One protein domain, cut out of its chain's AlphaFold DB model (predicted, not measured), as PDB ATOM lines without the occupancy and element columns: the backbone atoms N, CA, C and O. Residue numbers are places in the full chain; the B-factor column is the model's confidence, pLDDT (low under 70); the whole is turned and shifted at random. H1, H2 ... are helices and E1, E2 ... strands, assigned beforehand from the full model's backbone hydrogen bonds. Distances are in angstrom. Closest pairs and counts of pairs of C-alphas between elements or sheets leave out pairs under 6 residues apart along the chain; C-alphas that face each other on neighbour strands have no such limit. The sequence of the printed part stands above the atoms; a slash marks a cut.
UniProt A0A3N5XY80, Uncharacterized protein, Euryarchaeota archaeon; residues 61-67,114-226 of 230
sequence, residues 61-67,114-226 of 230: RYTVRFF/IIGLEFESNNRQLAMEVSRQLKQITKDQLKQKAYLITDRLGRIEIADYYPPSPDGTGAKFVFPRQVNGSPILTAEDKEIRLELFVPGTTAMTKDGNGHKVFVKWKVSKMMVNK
ATOM      1  N   ARG A  61       5.729 -43.967  81.238       95.75
ATOM      2  CA  ARG A  61       5.252 -42.816  81.999       95.75
ATOM      3  C   ARG A  61       6.159 -41.622  81.765       95.75
ATOM      4  O   ARG A  61       7.351 -41.665  82.052       95.75
ATOM      5  N   TYR A  62       5.544 -40.531  81.324       95.81
ATOM      6  CA  TYR A  62       6.177 -39.227  81.209       95.81
ATOM      7  C   TYR A  62       5.642 -38.304  82.293       95.81
ATOM      8  O   TYR A  62       4.431 -38.093  82.380       95.81
ATOM      9  N   THR A  63       6.536 -37.716  83.082       94.94
ATOM     10  CA  THR A  63       6.166 -36.647  84.009       94.94
ATOM     11  C   THR A  63       6.749 -35.335  83.519       94.94
ATOM     12  O   THR A  63       7.965 -35.191  83.423       94.94
ATOM     13  N   VAL A  64       5.870 -34.382  83.209       96.25
ATOM     14  CA  VAL A  64       6.233 -33.075  82.649       96.25
ATOM     15  C   VAL A  64       5.831 -31.974  83.620       96.25
ATOM     16  O   VAL A  64       4.683 -31.944  84.070       96.25
ATOM     17  N   ARG A  65       6.753 -31.065  83.957       94.62
ATOM     18  CA  ARG A  65       6.510 -30.012  84.961       94.62
ATOM     19  C   ARG A  65       7.108 -28.666  84.545       94.62
ATOM     20  O   ARG A  65       8.216 -28.627  84.021       94.62
ATOM     21  N   PHE A  66       6.414 -27.568  84.855       95.00
ATOM     22  CA  PHE A  66       6.987 -26.217  84.819       95.00
ATOM     23  C   PHE A  66       7.913 -26.033  86.021       95.00
ATOM     24  O   PHE A  66       7.467 -25.707  87.118       95.00
ATOM     25  N   PHE A  67       9.208 -26.263  85.835       90.06
ATOM     26  CA  PHE A  67      10.196 -26.121  86.904       90.06
ATOM     27  C   PHE A  67      10.366 -24.653  87.338       90.06
ATOM     28  O   PHE A  67      10.697 -24.351  88.488       90.06
ATOM     29  N   ILE A 114      11.411 -23.201  82.086       96.88
ATOM     30  CA  ILE A 114      12.089 -24.497  82.134       96.88
ATOM     31  C   ILE A 114      11.039 -25.577  82.317       96.88
ATOM     32  O   ILE A 114      10.327 -25.613  83.325       96.88
ATOM     33  N   ILE A 115      10.975 -26.482  81.349       97.44
ATOM     34  CA  ILE A 115      10.123 -27.660  81.389       97.44
ATOM     35  C   ILE A 115      10.981 -28.869  81.748       97.44
ATOM     36  O   ILE A 115      11.895 -29.230  81.009       97.44
ATOM     37  N   GLY A 116      10.688 -29.489  82.888       96.19
ATOM     38  CA  GLY A 116      11.297 -30.750  83.302       96.19
ATOM     39  C   GLY A 116      10.557 -31.944  82.702       96.19
ATOM     40  O   GLY A 116       9.325 -31.935  82.661       96.19
ATOM     41  N   LEU A 117      11.299 -32.964  82.272       96.75
ATOM     42  CA  LEU A 117      10.793 -34.246  81.787       96.75
ATOM     43  C   LEU A 117      11.480 -35.403  82.512       96.75
ATOM     44  O   LEU A 117      12.689 -35.612  82.378       96.75
ATOM     45  N   GLU A 118      10.677 -36.224  83.170       95.44
ATOM     46  CA  GLU A 118      11.069 -37.546  83.651       95.44
ATOM     47  C   GLU A 118      10.406 -38.627  82.803       95.44
ATOM     48  O   GLU A 118       9.236 -38.507  82.431       95.44
ATOM     49  N   PHE A 119      11.161 -39.687  82.522       95.56
ATOM     50  CA  PHE A 119      10.671 -40.878  81.844       95.56
ATOM     51  C   PHE A 119      10.884 -42.103  82.721       95.56
ATOM     52  O   PHE A 119      11.979 -42.322  83.239       95.56
ATOM     53  N   GLU A 120       9.848 -42.921  82.836       94.75
ATOM     54  CA  GLU A 120       9.897 -44.203  83.516       94.75
ATOM     55  C   GLU A 120       9.192 -45.272  82.690       94.75
ATOM     56  O   GLU A 120       8.129 -45.024  82.127       94.75
ATOM     57  N   SER A 121       9.750 -46.477  82.671       95.06
ATOM     58  CA  SER A 121       9.159 -47.625  81.991       95.06
ATOM     59  C   SER A 121       9.501 -48.911  82.733       95.06
ATOM     60  O   SER A 121      10.571 -49.011  83.343       95.06
ATOM     61  N   ASN A 122       8.619 -49.909  82.681       94.94
ATOM     62  CA  ASN A 122       8.962 -51.276  83.091       94.94
ATOM     63  C   ASN A 122       9.667 -52.072  81.978       94.94
ATOM     64  O   ASN A 122      10.191 -53.154  82.248       94.94
ATOM     65  N   ASN A 123       9.754 -51.532  80.758       94.19
ATOM     66  CA  ASN A 123      10.649 -52.026  79.723       94.19
ATOM     67  C   ASN A 123      12.065 -51.483  79.971       94.19
ATOM     68  O   ASN A 123      12.394 -50.341  79.638       94.19
ATOM     69  N   ARG A 124      12.933 -52.325  80.548       94.38
ATOM     70  CA  ARG A 124      14.314 -51.949  80.892       94.38
ATOM     71  C   ARG A 124      15.115 -51.462  79.683       94.38
ATOM     72  O   ARG A 124      15.876 -50.507  79.823       94.38
ATOM     73  N   GLN A 125      14.957 -52.100  78.525       94.25
ATOM     74  CA  GLN A 125      15.708 -51.732  77.325       94.25
ATOM     75  C   GLN A 125      15.315 -50.332  76.848       94.25
ATOM     76  O   GLN A 125      16.185 -49.509  76.568       94.25
ATOM     77  N   LEU A 126      14.013 -50.038  76.832       94.69
ATOM     78  CA  LEU A 126      13.501 -48.721  76.470       94.69
ATOM     79  C   LEU A 126      13.924 -47.647  77.480       94.69
ATOM     80  O   LEU A 126      14.400 -46.587  77.084       94.69
ATOM     81  N   ALA A 127      13.819 -47.928  78.782       95.06
ATOM     82  CA  ALA A 127      14.266 -47.013  79.835       95.06
ATOM     83  C   ALA A 127      15.756 -46.656  79.696       95.06
ATOM     84  O   ALA A 127      16.130 -45.484  79.795       95.06
ATOM     85  N   MET A 128      16.606 -47.653  79.425       95.69
ATOM     86  CA  MET A 128      18.035 -47.443  79.184       95.69
ATOM     87  C   MET A 128      18.287 -46.627  77.916       95.69
ATOM     88  O   MET A 128      19.118 -45.717  77.943       95.69
ATOM     89  N   GLU A 129      17.564 -46.909  76.832       96.69
ATOM     90  CA  GLU A 129      17.732 -46.199  75.566       96.69
ATOM     91  C   GLU A 129      17.313 -44.733  75.670       96.69
ATOM     92  O   GLU A 129      18.095 -43.848  75.319       96.69
ATOM     93  N   VAL A 130      16.137 -44.448  76.233       96.69
ATOM     94  CA  VAL A 130      15.677 -43.069  76.456       96.69
ATOM     95  C   VAL A 130      16.642 -42.323  77.377       96.69
ATOM     96  O   VAL A 130      17.024 -41.191  77.080       96.69
ATOM     97  N   SER A 131      17.110 -42.953  78.461       95.81
ATOM     98  CA  SER A 131      18.093 -42.340  79.366       95.81
ATOM     99  C   SER A 131      19.406 -42.004  78.656       95.81
ATOM    100  O   SER A 131      19.934 -40.903  78.820       95.81
ATOM    101  N   ARG A 132      19.931 -42.930  77.843       96.81
ATOM    102  CA  ARG A 132      21.156 -42.732  77.055       96.81
ATOM    103  C   ARG A 132      20.996 -41.583  76.066       96.81
ATOM    104  O   ARG A 132      21.849 -40.701  76.027       96.81
ATOM    105  N   GLN A 133      19.897 -41.567  75.319       97.31
ATOM    106  CA  GLN A 133      19.644 -40.559  74.292       97.31
ATOM    107  C   GLN A 133      19.416 -39.175  74.896       97.31
ATOM    108  O   GLN A 133      19.991 -38.208  74.411       97.31
ATOM    109  N   LEU A 134      18.669 -39.060  75.998       96.81
ATOM    110  CA  LEU A 134      18.519 -37.786  76.712       96.81
ATOM    111  C   LEU A 134      19.858 -37.260  77.258       96.81
ATOM    112  O   LEU A 134      20.077 -36.059  77.298       96.81
ATOM    113  N   LYS A 135      20.797 -38.128  77.649       96.81
ATOM    114  CA  LYS A 135      22.134 -37.682  78.083       96.81
ATOM    115  C   LYS A 135      23.027 -37.195  76.938       96.81
ATOM    116  O   LYS A 135      23.961 -36.444  77.197       96.81
ATOM    117  N   GLN A 136      22.787 -37.662  75.716       97.00
ATOM    118  CA  GLN A 136      23.650 -37.407  74.556       97.00
ATOM    119  C   GLN A 136      23.094 -36.345  73.608       97.00
ATOM    120  O   GLN A 136      23.861 -35.726  72.873       97.00
ATOM    121  N   ILE A 137      21.774 -36.158  73.590       96.56
ATOM    122  CA  ILE A 137      21.135 -35.232  72.668       96.56
ATOM    123  C   ILE A 137      21.545 -33.793  72.968       96.56
ATOM    124  O   ILE A 137      21.652 -33.362  74.116       96.56
ATOM    125  N   THR A 138      21.759 -33.037  71.901       96.56
ATOM    126  CA  THR A 138      22.112 -31.622  71.969       96.56
ATOM    127  C   THR A 138      20.882 -30.739  71.785       96.56
ATOM    128  O   THR A 138      19.879 -31.141  71.188       96.56
ATOM    129  N   LYS A 139      20.984 -29.483  72.234       96.62
ATOM    130  CA  LYS A 139      19.984 -28.443  71.959       96.62
ATOM    131  C   LYS A 139      19.648 -28.351  70.464       96.62
ATOM    132  O   LYS A 139      18.476 -28.306  70.102       96.62
ATOM    133  N   ASP A 140      20.644 -28.339  69.579       96.75
ATOM    134  CA  ASP A 140      20.392 -28.148  68.144       96.75
ATOM    135  C   ASP A 140      19.579 -29.294  67.530       96.75
ATOM    136  O   ASP A 140      18.692 -29.051  66.713       96.75
ATOM    137  N   GLN A 141      19.786 -30.530  67.992       94.88
ATOM    138  CA  GLN A 141      18.967 -31.680  67.592       94.88
ATOM    139  C   GLN A 141      17.528 -31.610  68.127       94.88
ATOM    140  O   GLN A 141      16.628 -32.231  67.560       94.88
ATOM    141  N   LEU A 142      17.308 -30.882  69.225       96.06
ATOM    142  CA  LEU A 142      16.003 -30.719  69.860       96.06
ATOM    143  C   LEU A 142      15.187 -29.544  69.312       96.06
ATOM    144  O   LEU A 142      13.968 -29.567  69.466       96.06
ATOM    145  N   LYS A 143      15.798 -28.562  68.634       94.81
ATOM    146  CA  LYS A 143      15.086 -27.404  68.049       94.81
ATOM    147  C   LYS A 143      13.903 -27.802  67.167       94.81
ATOM    148  O   LYS A 143      12.871 -27.145  67.185       94.81
ATOM    149  N   GLN A 144      14.039 -28.907  66.436       91.81
ATOM    150  CA  GLN A 144      12.990 -29.424  65.554       91.81
ATOM    151  C   GLN A 144      12.075 -30.472  66.210       91.81
ATOM    152  O   GLN A 144      11.227 -31.070  65.551       91.81
ATOM    153  N   LYS A 145      12.273 -30.745  67.504       94.94
ATOM    154  CA  LYS A 145      11.625 -31.848  68.225       94.94
ATOM    155  C   LYS A 145      10.904 -31.416  69.491       94.94
ATOM    156  O   LYS A 145      10.126 -32.212  70.003       94.94
ATOM    157  N   ALA A 146      11.162 -30.217  70.000       97.44
ATOM    158  CA  ALA A 146      10.615 -29.713  71.249       97.44
ATOM    159  C   ALA A 146      10.098 -28.284  71.062       97.44
ATOM    160  O   ALA A 146      10.859 -27.381  70.714       97.44
ATOM    161  N   TYR A 147       8.811 -28.083  71.329       98.25
ATOM    162  CA  TYR A 147       8.139 -26.801  71.164       98.25
ATOM    163  C   TYR A 147       7.222 -26.506  72.343       98.25
ATOM    164  O   TYR A 147       6.452 -27.372  72.770       98.25
ATOM    165  N   LEU A 148       7.228 -25.255  72.799       98.19
ATOM    166  CA  LEU A 148       6.059 -24.693  73.465       98.19
ATOM    167  C   LEU A 148       5.140 -24.102  72.404       98.19
ATOM    168  O   LEU A 148       5.597 -23.458  71.468       98.19
ATOM    169  N   ILE A 149       3.842 -24.343  72.530       98.12
ATOM    170  CA  ILE A 149       2.839 -23.867  71.588       98.12
ATOM    171  C   ILE A 149       1.844 -23.006  72.343       98.12
ATOM    172  O   ILE A 149       1.186 -23.480  73.273       98.12
ATOM    173  N   THR A 150       1.727 -21.755  71.922       96.31
ATOM    174  CA  THR A 150       0.795 -20.779  72.492       96.31
ATOM    175  C   THR A 150      -0.180 -20.331  71.416       96.31
ATOM    176  O   THR A 150       0.113 -20.412  70.220       96.31
ATOM    177  N   ASP A 151      -1.361 -19.876  71.824       91.00
ATOM    178  CA  ASP A 151      -2.401 -19.476  70.871       91.00
ATOM    179  C   ASP A 151      -1.986 -18.249  70.042       91.00
ATOM    180  O   ASP A 151      -2.378 -18.129  68.885       91.00
ATOM    181  N   ARG A 152      -1.161 -17.362  70.617       94.69
ATOM    182  CA  ARG A 152      -0.729 -16.110  69.973       94.69
ATOM    183  C   ARG A 152       0.541 -16.238  69.146       94.69
ATOM    184  O   ARG A 152       0.639 -15.611  68.098       94.69
ATOM    185  N   LEU A 153       1.525 -16.996  69.632       95.12
ATOM    186  CA  LEU A 153       2.862 -17.051  69.026       95.12
ATOM    187  C   LEU A 153       3.097 -18.335  68.227       95.12
ATOM    188  O   LEU A 153       4.117 -18.460  67.554       95.12
ATOM    189  N   GLY A 154       2.172 -19.297  68.282       95.75
ATOM    190  CA  GLY A 154       2.363 -20.591  67.645       95.75
ATOM    191  C   GLY A 154       3.497 -21.364  68.313       95.75
ATOM    192  O   GLY A 154       3.552 -21.436  69.539       95.75
ATOM    193  N   ARG A 155       4.374 -21.978  67.510       97.50
ATOM    194  CA  ARG A 155       5.502 -22.785  67.997       97.50
ATOM    195  C   ARG A 155       6.674 -21.902  68.420       97.50
ATOM    196  O   ARG A 155       7.180 -21.110  67.634       97.50
ATOM    197  N   ILE A 156       7.145 -22.128  69.637       97.81
ATOM    198  CA  ILE A 156       8.314 -21.505  70.246       97.81
ATOM    199  C   ILE A 156       9.364 -22.596  70.425       97.81
ATOM    200  O   ILE A 156       9.116 -23.609  71.086       97.81
ATOM    201  N   GLU A 157      10.525 -22.390  69.816       97.19
ATOM    202  CA  GLU A 157      11.652 -23.319  69.870       97.19
ATOM    203  C   GLU A 157      12.390 -23.254  71.207       97.19
ATOM    204  O   GLU A 157      12.338 -22.258  71.935       97.19
ATOM    205  N   ILE A 158      13.126 -24.323  71.513       97.62
ATOM    206  CA  ILE A 158      13.992 -24.339  72.686       97.62
ATOM    207  C   ILE A 158      15.144 -23.334  72.544       97.62
ATOM    208  O   ILE A 158      15.810 -23.229  71.509       97.62
ATOM    209  N   ALA A 159      15.426 -22.629  73.632       97.62
ATOM    210  CA  ALA A 159      16.585 -21.765  73.786       97.62
ATOM    211  C   ALA A 159      17.792 -22.513  74.366       97.62
ATOM    212  O   ALA A 159      18.921 -22.160  74.032       97.62
ATOM    213  N   ASP A 160      17.584 -23.540  75.192       98.00
ATOM    214  CA  ASP A 160      18.666 -24.342  75.776       98.00
ATOM    215  C   ASP A 160      18.182 -25.729  76.236       98.00
ATOM    216  O   ASP A 160      16.979 -26.014  76.255       98.00
ATOM    217  N   TYR A 161      19.124 -26.602  76.587       98.06
ATOM    218  CA  TYR A 161      18.858 -27.951  77.071       98.06
ATOM    219  C   TYR A 161      19.853 -28.377  78.150       98.06
ATOM    220  O   TYR A 161      21.064 -28.318  77.938       98.06
ATOM    221  N   TYR A 162      19.339 -28.911  79.262       97.19
ATOM    222  CA  TYR A 162      20.159 -29.605  80.254       97.19
ATOM    223  C   TYR A 162      19.774 -31.088  80.326       97.19
ATOM    224  O   TYR A 162      18.592 -31.409  80.512       97.19
ATOM    225  N   PRO A 163      20.749 -32.008  80.216       97.06
ATOM    226  CA  PRO A 163      20.488 -33.438  80.321       97.06
ATOM    227  C   PRO A 163      20.005 -33.820  81.732       97.06
ATOM    228  O   PRO A 163      20.164 -33.040  82.678       97.06
ATOM    229  N   PRO A 164      19.428 -35.027  81.912       95.56
ATOM    230  CA  PRO A 164      19.005 -35.501  83.225       95.56
ATOM    231  C   PRO A 164      20.134 -35.465  84.262       95.56
ATOM    232  O   PRO A 164      21.195 -36.059  84.054       95.56
ATOM    233  N   SER A 165      19.875 -34.822  85.401       88.12
ATOM    234  CA  SER A 165      20.778 -34.746  86.555       88.12
ATOM    235  C   SER A 165      20.355 -35.705  87.685       88.12
ATOM    236  O   SER A 165      19.191 -36.104  87.761       88.12
ATOM    237  N   PRO A 166      21.273 -36.077  88.602       82.69
ATOM    238  CA  PRO A 166      20.962 -36.926  89.762       82.69
ATOM    239  C   PRO A 166      19.997 -36.302  90.784       82.69
ATOM    240  O   PRO A 166      19.638 -36.957  91.757       82.69
ATOM    241  N   ASP A 167      19.588 -35.048  90.586       79.06
ATOM    242  CA  ASP A 167      18.627 -34.343  91.440       79.06
ATOM    243  C   ASP A 167      17.190 -34.876  91.308       79.06
ATOM    244  O   ASP A 167      16.316 -34.446  92.048       79.06
ATOM    245  N   GLY A 168      16.933 -35.803  90.380       79.75
ATOM    246  CA  GLY A 168      15.617 -36.412  90.205       79.75
ATOM    247  C   GLY A 168      14.588 -35.503  89.535       79.75
ATOM    248  O   GLY A 168      13.411 -35.819  89.594       79.75
ATOM    249  N   THR A 169      15.010 -34.406  88.899       83.00
ATOM    250  CA  THR A 169      14.126 -33.469  88.173       83.00
ATOM    251  C   THR A 169      14.089 -33.717  86.659       83.00
ATOM    252  O   THR A 169      13.429 -32.992  85.910       83.00
ATOM    253  N   GLY A 170      14.818 -34.741  86.203       92.94
ATOM    254  CA  GLY A 170      14.858 -35.171  84.811       92.94
ATOM    255  C   GLY A 170      15.603 -34.220  83.870       92.94
ATOM    256  O   GLY A 170      16.394 -33.369  84.293       92.94
ATOM    257  N   ALA A 171      15.373 -34.414  82.569       97.38
ATOM    258  CA  ALA A 171      15.886 -33.539  81.516       97.38
ATOM    259  C   ALA A 171      15.159 -32.192  81.549       97.38
ATOM    260  O   ALA A 171      13.958 -32.148  81.812       97.38
ATOM    261  N   LYS A 172      15.860 -31.102  81.240       97.38
ATOM    262  CA  LYS A 172      15.315 -29.742  81.305       97.38
ATOM    263  C   LYS A 172      15.368 -29.097  79.928       97.38
ATOM    264  O   LYS A 172      16.437 -28.966  79.337       97.38
ATOM    265  N   PHE A 173      14.210 -28.681  79.439       98.31
ATOM    266  CA  PHE A 173      14.037 -27.966  78.181       98.31
ATOM    267  C   PHE A 173      13.799 -26.499  78.503       98.31
ATOM    268  O   PHE A 173      12.844 -26.170  79.209       98.31
ATOM    269  N   VAL A 174      14.677 -25.628  78.020       98.25
ATOM    270  CA  VAL A 174      14.624 -24.196  78.309       98.25
ATOM    271  C   VAL A 174      14.013 -23.482  77.119       98.25
ATOM    272  O   VAL A 174      14.479 -23.630  75.992       98.25
ATOM    273  N   PHE A 175      12.990 -22.684  77.375       98.31
ATOM    274  CA  PHE A 175      12.310 -21.835  76.407       98.31
ATOM    275  C   PHE A 175      12.447 -20.374  76.838       98.31
ATOM    276  O   PHE A 175      12.541 -20.097  78.038       98.31
ATOM    277  N   PRO A 176      12.449 -19.423  75.895       97.50
ATOM    278  CA  PRO A 176      12.462 -18.015  76.254       97.50
ATOM    279  C   PRO A 176      11.124 -17.629  76.900       97.50
ATOM    280  O   PRO A 176      10.065 -18.072  76.459       97.50
ATOM    281  N   ARG A 177      11.146 -16.777  77.929       96.12
ATOM    282  CA  ARG A 177       9.915 -16.245  78.544       96.12
ATOM    283  C   ARG A 177       9.258 -15.157  77.690       96.12
ATOM    284  O   ARG A 177       8.072 -14.875  77.858       96.12
ATOM    285  N   GLN A 178      10.011 -14.574  76.759       96.50
ATOM    286  CA  GLN A 178       9.530 -13.576  75.810       96.50
ATOM    287  C   GLN A 178      10.033 -13.872  74.398       96.50
ATOM    288  O   GLN A 178      11.176 -14.278  74.213       96.50
ATOM    289  N   VAL A 179       9.205 -13.600  73.397       95.88
ATOM    290  CA  VAL A 179       9.587 -13.620  71.980       95.88
ATOM    291  C   VAL A 179       9.293 -12.239  71.415       95.88
ATOM    292  O   VAL A 179       8.182 -11.735  71.562       95.88
ATOM    293  N   ASN A 180      10.295 -11.602  70.804       93.38
ATOM    294  CA  ASN A 180      10.187 -10.237  70.272       93.38
ATOM    295  C   ASN A 180       9.646  -9.226  71.309       93.38
ATOM    296  O   ASN A 180       8.787  -8.404  71.003       93.38
ATOM    297  N   GLY A 181      10.097  -9.341  72.565       92.81
ATOM    298  CA  GLY A 181       9.667  -8.486  73.682       92.81
ATOM    299  C   GLY A 181       8.264  -8.774  74.232       92.81
ATOM    300  O   GLY A 181       7.857  -8.150  75.207       92.81
ATOM    301  N   SER A 182       7.523  -9.724  73.654       93.69
ATOM    302  CA  SER A 182       6.195 -10.122  74.134       93.69
ATOM    303  C   SER A 182       6.283 -11.376  75.010       93.69
ATOM    304  O   SER A 182       6.898 -12.353  74.576       93.69
ATOM    305  N   PRO A 183       5.674 -11.402  76.214       95.19
ATOM    306  CA  PRO A 183       5.594 -12.610  77.034       95.19
ATOM    307  C   PRO A 183       4.971 -13.772  76.269       95.19
ATOM    308  O   PRO A 183       3.986 -13.591  75.553       95.19
ATOM    309  N   ILE A 184       5.516 -14.977  76.445       95.88
ATOM    310  CA  ILE A 184       4.985 -16.148  75.739       95.88
ATOM    311  C   ILE A 184       3.595 -16.550  76.233       95.88
ATOM    312  O   ILE A 184       2.827 -17.145  75.479       95.88
ATOM    313  N   LEU A 185       3.275 -16.221  77.486       95.56
ATOM    314  CA  LEU A 185       2.005 -16.530  78.123       95.56
ATOM    315  C   LEU A 185       1.526 -15.326  78.938       95.56
ATOM    316  O   LEU A 185       2.297 -14.751  79.713       95.56
ATOM    317  N   THR A 186       0.254 -14.969  78.791       95.25
ATOM    318  CA  THR A 186      -0.444 -13.993  79.642       95.25
ATOM    319  C   THR A 186      -1.736 -14.591  80.194       95.25
ATOM    320  O   THR A 186      -2.134 -15.694  79.820       95.25
ATOM    321  N   ALA A 187      -2.389 -13.893  81.126       95.19
ATOM    322  CA  ALA A 187      -3.582 -14.396  81.809       95.19
ATOM    323  C   ALA A 187      -4.801 -14.561  80.875       95.19
ATOM    324  O   ALA A 187      -5.738 -15.284  81.211       95.19
ATOM    325  N   GLU A 188      -4.790 -13.901  79.717       94.06
ATOM    326  CA  GLU A 188      -5.848 -13.943  78.703       94.06
ATOM    327  C   GLU A 188      -5.729 -15.147  77.761       94.06
ATOM    328  O   GLU A 188      -6.694 -15.490  77.073       94.06
ATOM    329  N   ASP A 189      -4.561 -15.794  77.714       95.69
ATOM    330  CA  ASP A 189      -4.369 -16.997  76.911       95.69
ATOM    331  C   ASP A 189      -5.237 -18.140  77.459       95.69
ATOM    332  O   ASP A 189      -5.504 -18.240  78.658       95.69
ATOM    333  N   LYS A 190      -5.698 -19.044  76.589       96.94
ATOM    334  CA  LYS A 190      -6.523 -20.184  77.027       96.94
ATOM    335  C   LYS A 190      -5.655 -21.326  77.524       96.94
ATOM    336  O   LYS A 190      -5.953 -21.962  78.544       96.94
ATOM    337  N   GLU A 191      -4.585 -21.598  76.790       97.38
ATOM    338  CA  GLU A 191      -3.696 -22.715  77.039       97.38
ATOM    339  C   GLU A 191      -2.280 -22.478  76.534       97.38
ATOM    340  O   GLU A 191      -2.024 -21.695  75.623       97.38
ATOM    341  N   ILE A 192      -1.371 -23.251  77.112       97.94
ATOM    342  CA  ILE A 192      -0.044 -23.509  76.576       97.94
ATOM    343  C   ILE A 192       0.115 -25.012  76.407       97.94
ATOM    344  O   ILE A 192      -0.424 -25.806  77.189       97.94
ATOM    345  N   ARG A 193       0.826 -25.421  75.362       98.38
ATOM    346  CA  ARG A 193       1.054 -26.830  75.052       98.38
ATOM    347  C   ARG A 193       2.542 -27.110  74.926       98.38
ATOM    348  O   ARG A 193       3.267 -26.298  74.370       98.38
ATOM    349  N   LEU A 194       2.984 -28.260  75.412       98.44
ATOM    350  CA  LEU A 194       4.274 -28.839  75.062       98.44
ATOM    351  C   LEU A 194       4.040 -29.855  73.954       98.44
ATOM    352  O   LEU A 194       3.195 -30.738  74.100       98.44
ATOM    353  N   GLU A 195       4.828 -29.767  72.895       98.12
ATOM    354  CA  GLU A 195       4.997 -30.824  71.908       98.12
ATOM    355  C   GLU A 195       6.452 -31.287  71.937       98.12
ATOM    356  O   GLU A 195       7.360 -30.485  71.729       98.12
ATOM    357  N   LEU A 196       6.674 -32.569  72.211       97.44
ATOM    358  CA  LEU A 196       8.003 -33.158  72.300       97.44
ATOM    359  C   LEU A 196       8.040 -34.535  71.635       97.44
ATOM    360  O   LEU A 196       7.261 -35.415  71.991       97.44
ATOM    361  N   PHE A 197       9.003 -34.752  70.746       96.25
ATOM    362  CA  PHE A 197       9.380 -36.082  70.268       96.25
ATOM    363  C   PHE A 197      10.510 -36.636  71.134       96.25
ATOM    364  O   PHE A 197      11.615 -36.087  71.160       96.25
ATOM    365  N   VAL A 198      10.229 -37.703  71.878       95.75
ATOM    366  CA  VAL A 198      11.135 -38.215  72.913       95.75
ATOM    367  C   VAL A 198      12.311 -38.967  72.277       95.75
ATOM    368  O   VAL A 198      12.100 -39.971  71.589       95.75
ATOM    369  N   PRO A 199      13.565 -38.558  72.534       94.38
ATOM    370  CA  PRO A 199      14.740 -39.276  72.044       94.38
ATOM    371  C   PRO A 199      14.777 -40.737  72.516       94.38
ATOM    372  O   PRO A 199      14.410 -41.037  73.649       94.38
ATOM    373  N   GLY A 200      15.234 -41.646  71.652       92.25
ATOM    374  CA  GLY A 200      15.365 -43.074  71.980       92.25
ATOM    375  C   GLY A 200      14.097 -43.910  71.840       92.25
ATOM    376  O   GLY A 200      14.105 -45.087  72.177       92.25
ATOM    377  N   THR A 201      13.018 -43.330  71.313       93.81
ATOM    378  CA  THR A 201      11.737 -44.032  71.121       93.81
ATOM    379  C   THR A 201      11.371 -44.240  69.647       93.81
ATOM    380  O   THR A 201      10.300 -44.749  69.345       93.81
ATOM    381  N   THR A 202      12.245 -43.870  68.705       88.12
ATOM    382  CA  THR A 202      11.965 -43.914  67.253       88.12
ATOM    383  C   THR A 202      11.679 -45.319  66.735       88.12
ATOM    384  O   THR A 202      10.806 -45.489  65.894       88.12
ATOM    385  N   ALA A 203      12.347 -46.337  67.283       85.25
ATOM    386  CA  ALA A 203      12.092 -47.740  66.952       85.25
ATOM    387  C   ALA A 203      10.698 -48.234  67.395       85.25
ATOM    388  O   ALA A 203      10.273 -49.310  66.983       85.25
ATOM    389  N   MET A 204       9.992 -47.460  68.226       82.62
ATOM    390  CA  MET A 204       8.681 -47.815  68.773       82.62
ATOM    391  C   MET A 204       7.522 -47.250  67.944       82.62
ATOM    392  O   MET A 204       6.368 -47.599  68.193       82.62
ATOM    393  N   THR A 205       7.789 -46.385  66.959       82.75
ATOM    394  CA  THR A 205       6.743 -45.769  66.134       82.75
ATOM    395  C   THR A 205       6.941 -46.071  64.655       82.75
ATOM    396  O   THR A 205       8.050 -46.063  64.130       82.75
ATOM    397  N   LYS A 206       5.833 -46.331  63.949       82.38
ATOM    398  CA  LYS A 206       5.857 -46.669  62.513       82.38
ATOM    399  C   LYS A 206       6.348 -45.521  61.630       82.38
ATOM    400  O   LYS A 206       6.831 -45.764  60.533       82.38
ATOM    401  N   ASP A 207       6.197 -44.287  62.097       83.69
ATOM    402  CA  ASP A 207       6.614 -43.073  61.398       83.69
ATOM    403  C   ASP A 207       8.085 -42.700  61.658       83.69
ATOM    404  O   ASP A 207       8.576 -41.732  61.084       83.69
ATOM    405  N   GLY A 208       8.785 -43.440  62.528       82.62
ATOM    406  CA  GLY A 208      10.183 -43.192  62.882       82.62
ATOM    407  C   GLY A 208      10.428 -41.922  63.704       82.62
ATOM    408  O   GLY A 208      11.580 -41.621  64.017       82.62
ATOM    409  N   ASN A 209       9.381 -41.183  64.090       80.50
ATOM    410  CA  ASN A 209       9.512 -39.920  64.825       80.50
ATOM    411  C   ASN A 209       9.672 -40.115  66.340       80.50
ATOM    412  O   ASN A 209      10.099 -39.196  67.042       80.50
ATOM    413  N   GLY A 210       9.376 -41.312  66.846       88.75
ATOM    414  CA  GLY A 210       9.356 -41.624  68.268       88.75
ATOM    415  C   GLY A 210       8.069 -41.189  68.963       88.75
ATOM    416  O   GLY A 210       7.179 -40.573  68.380       88.75
ATOM    417  N   HIS A 211       7.959 -41.542  70.239       94.06
ATOM    418  CA  HIS A 211       6.853 -41.165  71.103       94.06
ATOM    419  C   HIS A 211       6.692 -39.649  71.124       94.06
ATOM    420  O   HIS A 211       7.618 -38.901  71.451       94.06
ATOM    421  N   LYS A 212       5.475 -39.212  70.814       95.31
ATOM    422  CA  LYS A 212       5.075 -37.819  70.900       95.31
ATOM    423  C   LYS A 212       4.447 -37.552  72.263       95.31
ATOM    424  O   LYS A 212       3.331 -37.981  72.541       95.31
ATOM    425  N   VAL A 213       5.149 -36.797  73.097       96.44
ATOM    426  CA  VAL A 213       4.612 -36.217  74.326       96.44
ATOM    427  C   VAL A 213       3.916 -34.912  73.964       96.44
ATOM    428  O   VAL A 213       4.549 -33.951  73.531       96.44
ATOM    429  N   PHE A 214       2.596 -34.886  74.137       97.25
ATOM    430  CA  PHE A 214       1.776 -33.699  73.927       97.25
ATOM    431  C   PHE A 214       1.026 -33.362  75.213       97.25
ATOM    432  O   PHE A 214       0.078 -34.053  75.590       97.25
ATOM    433  N   VAL A 215       1.464 -32.315  75.907       97.75
ATOM    434  CA  VAL A 215       0.881 -31.897  77.188       97.75
ATOM    435  C   VAL A 215       0.212 -30.550  77.015       97.75
ATOM    436  O   VAL A 215       0.760 -29.661  76.378       97.75
ATOM    437  N   LYS A 216      -0.978 -30.395  77.588       97.75
ATOM    438  CA  LYS A 216      -1.777 -29.174  77.508       97.75
ATOM    439  C   LYS A 216      -2.085 -28.670  78.908       97.75
ATOM    440  O   LYS A 216      -2.697 -29.387  79.700       97.75
ATOM    441  N   TRP A 217      -1.738 -27.420  79.175       97.62
ATOM    442  CA  TRP A 217      -2.081 -26.729  80.411       97.62
ATOM    443  C   TRP A 217      -3.053 -25.600  80.117       97.62
ATOM    444  O   TRP A 217      -2.818 -24.774  79.241       97.62
ATOM    445  N   LYS A 218      -4.160 -25.567  80.861       97.31
ATOM    446  CA  LYS A 218      -5.097 -24.444  80.823       97.31
ATOM    447  C   LYS A 218      -4.534 -23.320  81.681       97.31
ATOM    448  O   LYS A 218      -4.277 -23.548  82.862       97.31
ATOM    449  N   VAL A 219      -4.433 -22.117  81.129       96.38
ATOM    450  CA  VAL A 219      -3.903 -20.940  81.840       96.38
ATOM    451  C   VAL A 219      -4.722 -20.641  83.089       96.38
ATOM    452  O   VAL A 219      -4.163 -20.405  84.153       96.38
ATOM    453  N   SER A 220      -6.045 -20.809  83.027       96.31
ATOM    454  CA  SER A 220      -6.928 -20.664  84.192       96.31
ATOM    455  C   SER A 220      -6.610 -21.608  85.361       96.31
ATOM    456  O   SER A 220      -7.031 -21.347  86.484       96.31
ATOM    457  N   LYS A 221      -5.874 -22.704  85.129       95.50
ATOM    458  CA  LYS A 221      -5.386 -23.632  86.166       95.50
ATOM    459  C   LYS A 221      -3.956 -23.338  86.624       95.50
ATOM    460  O   LYS A 221      -3.495 -23.962  87.570       95.50
ATOM    461  N   MET A 222      -3.279 -22.409  85.961       95.00
ATOM    462  CA  MET A 222      -1.941 -21.916  86.296       95.00
ATOM    463  C   MET A 222      -2.005 -20.601  87.091       95.00
ATOM    464  O   MET A 222      -0.980 -20.096  87.538       95.00
ATOM    465  N   MET A 223      -3.210 -20.055  87.289       94.75
ATOM    466  CA  MET A 223      -3.447 -18.882  88.123       94.75
ATOM    467  C   MET A 223      -3.460 -19.264  89.606       94.75
ATOM    468  O   MET A 223      -4.242 -20.117  90.026       94.75
ATOM    469  N   VAL A 224      -2.654 -18.580  90.411       91.81
ATOM    470  CA  VAL A 224      -2.637 -18.688  91.876       91.81
ATOM    471  C   VAL A 224      -2.719 -17.278  92.433       91.81
ATOM    472  O   VAL A 224      -1.942 -16.420  92.039       91.81
ATOM    473  N   ASN A 225      -3.687 -17.004  93.309       91.94
ATOM    474  CA  ASN A 225      -3.907 -15.661  93.866       91.94
ATOM    475  C   ASN A 225      -4.033 -14.551  92.798       91.94
ATOM    476  O   ASN A 225      -3.605 -13.426  93.021       91.94
ATOM    477  N   LYS A 226      -4.659 -14.865  91.650       91.31
ATOM    478  CA  LYS A 226      -4.798 -13.987  90.463       91.31
ATOM    479  C   LYS A 226      -3.491 -13.676  89.721       91.31
ATOM    480  O   LYS A 226      -3.512 -12.883  88.786       91.31
TER     481      LYS A 226
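This is residues 61 to 67 and 114 to 226 of the 230 residues of an uncharacterized protein of Euryarchaeota archaeon (UniProt A0A3N5XY80). Two four-stranded sheets, E1 E2 E6 E5 and E4 E3 E7 E8, form a sandwich, partly face to face, with the strands of one crossed at 51 degrees to those of the other. H1 sits by one end of the first sheet, beside its strands and not over them, the short H2 grazes that sheet near E5, and E4 runs on into E5 from the second sheet to the first. The printed part has 120 residues with two named helices and eight named strands, in the order E1 E2 H1 H2 E3 E4 E5 E6 E7 E8; the sheets have the orders E1 - E2 - E6 - E5 and E4 - E3 - E7 - E8, both antiparallel. The class is mixed, helices and strands, and the whole is compact, with a radius of gyration of the C-alphas of 14.9 A, but elongated, with spans of 44 by 28 by 25 A.

One sheet holds E1, residues 61 to 66, E2, residues 114 to 121, E6, residues 171 to 176, and E5, residues 160 to 162. E1 and E2 are antiparallel at 167 degrees, with N 63 and O 118 at 2.9 A. E2 and E6 are antiparallel at 154 degrees, with N 117 and O 171 at 2.8 A. E5 and E6 form a hairpin, with N 172 and O 162 at 2.8 A. The other sheet holds E4, residues 154 to 157, E3, residues 146 to 150, E7, residues 191 to 197, and E8, residues 212 to 218, and only just is twisted, its C-alphas lying up to 4.1 A off its best plane. E3 and E4 form a hairpin, with N 156 and O 148 at 2.7 A. E3 and E7 are antiparallel at 164 degrees, with N 149 and O 193 at 2.7 A. E7 and E8 form a hairpin, with N 194 and O 215 at 2.8 A. These N and O pairs are within hydrogen-bond range. The two sheets make a sandwich, two sheets face to face, the facing parts 10.1 A centre to centre and their best planes 7 degrees apart. Across it, the closest C-alphas of E4 and E6 are those of Glu 157 and Phe 175, 6.7 A, and those of E1 and E8 are Tyr 62 and Val 213, 7.7 A. E4 runs on into E5 across a break of 2 residues, at 58 degrees. H1, residues 124 to 136, is on the sheet E1 E2 E6 E5 at the sheet's level, with a height over the sheet of 1.0 A; its closest C-alphas with E2 are those of Ala 127 and Ser 121, 5.6 A. H2, residues 139 to 142, only grazes that sheet; its closest C-alphas with E5 are those of Lys 139 and Tyr 161, 5.3 A. H1 and E7 are apart, as are E2 and E7. In H1 every O i to N i+4 pair is within hydrogen-bond range; H2 is too short for such a pair.

E1, residues 61 to 66, begins with C-alpha 61 at (5.252, -42.816, 81.999) and is 16.9 A long from first to last C-alpha. E2 is 23.3 A long and E6 16.7 A; E5 has 3 residues. H1 is 18.4 A long and ends with C-alpha 136 at (23.650, -37.407, 74.556); H2 has 4 residues. E3 is 13.3 A long, and E4 has 4 residues. E7 is 19.9 A long, and E8 is 19.5 A long, ending with C-alpha 218 at (-5.097, -24.444, 80.823).

The two C-alphas farthest apart are those of Lys 206 and Asn 225, 45.2 A. Residues 68 to 113 are cut out and not printed, and C-alphas 67 and 114 are 5.4 A apart across the cut. The links E6 to E7 and E7 to E8 are long, with 14 residues each; in the first, residues 178 to 179 pair antiparallel with residues 182 to 183. The mean pLDDT of the printed part is 94.4, and no printed residue is under 70.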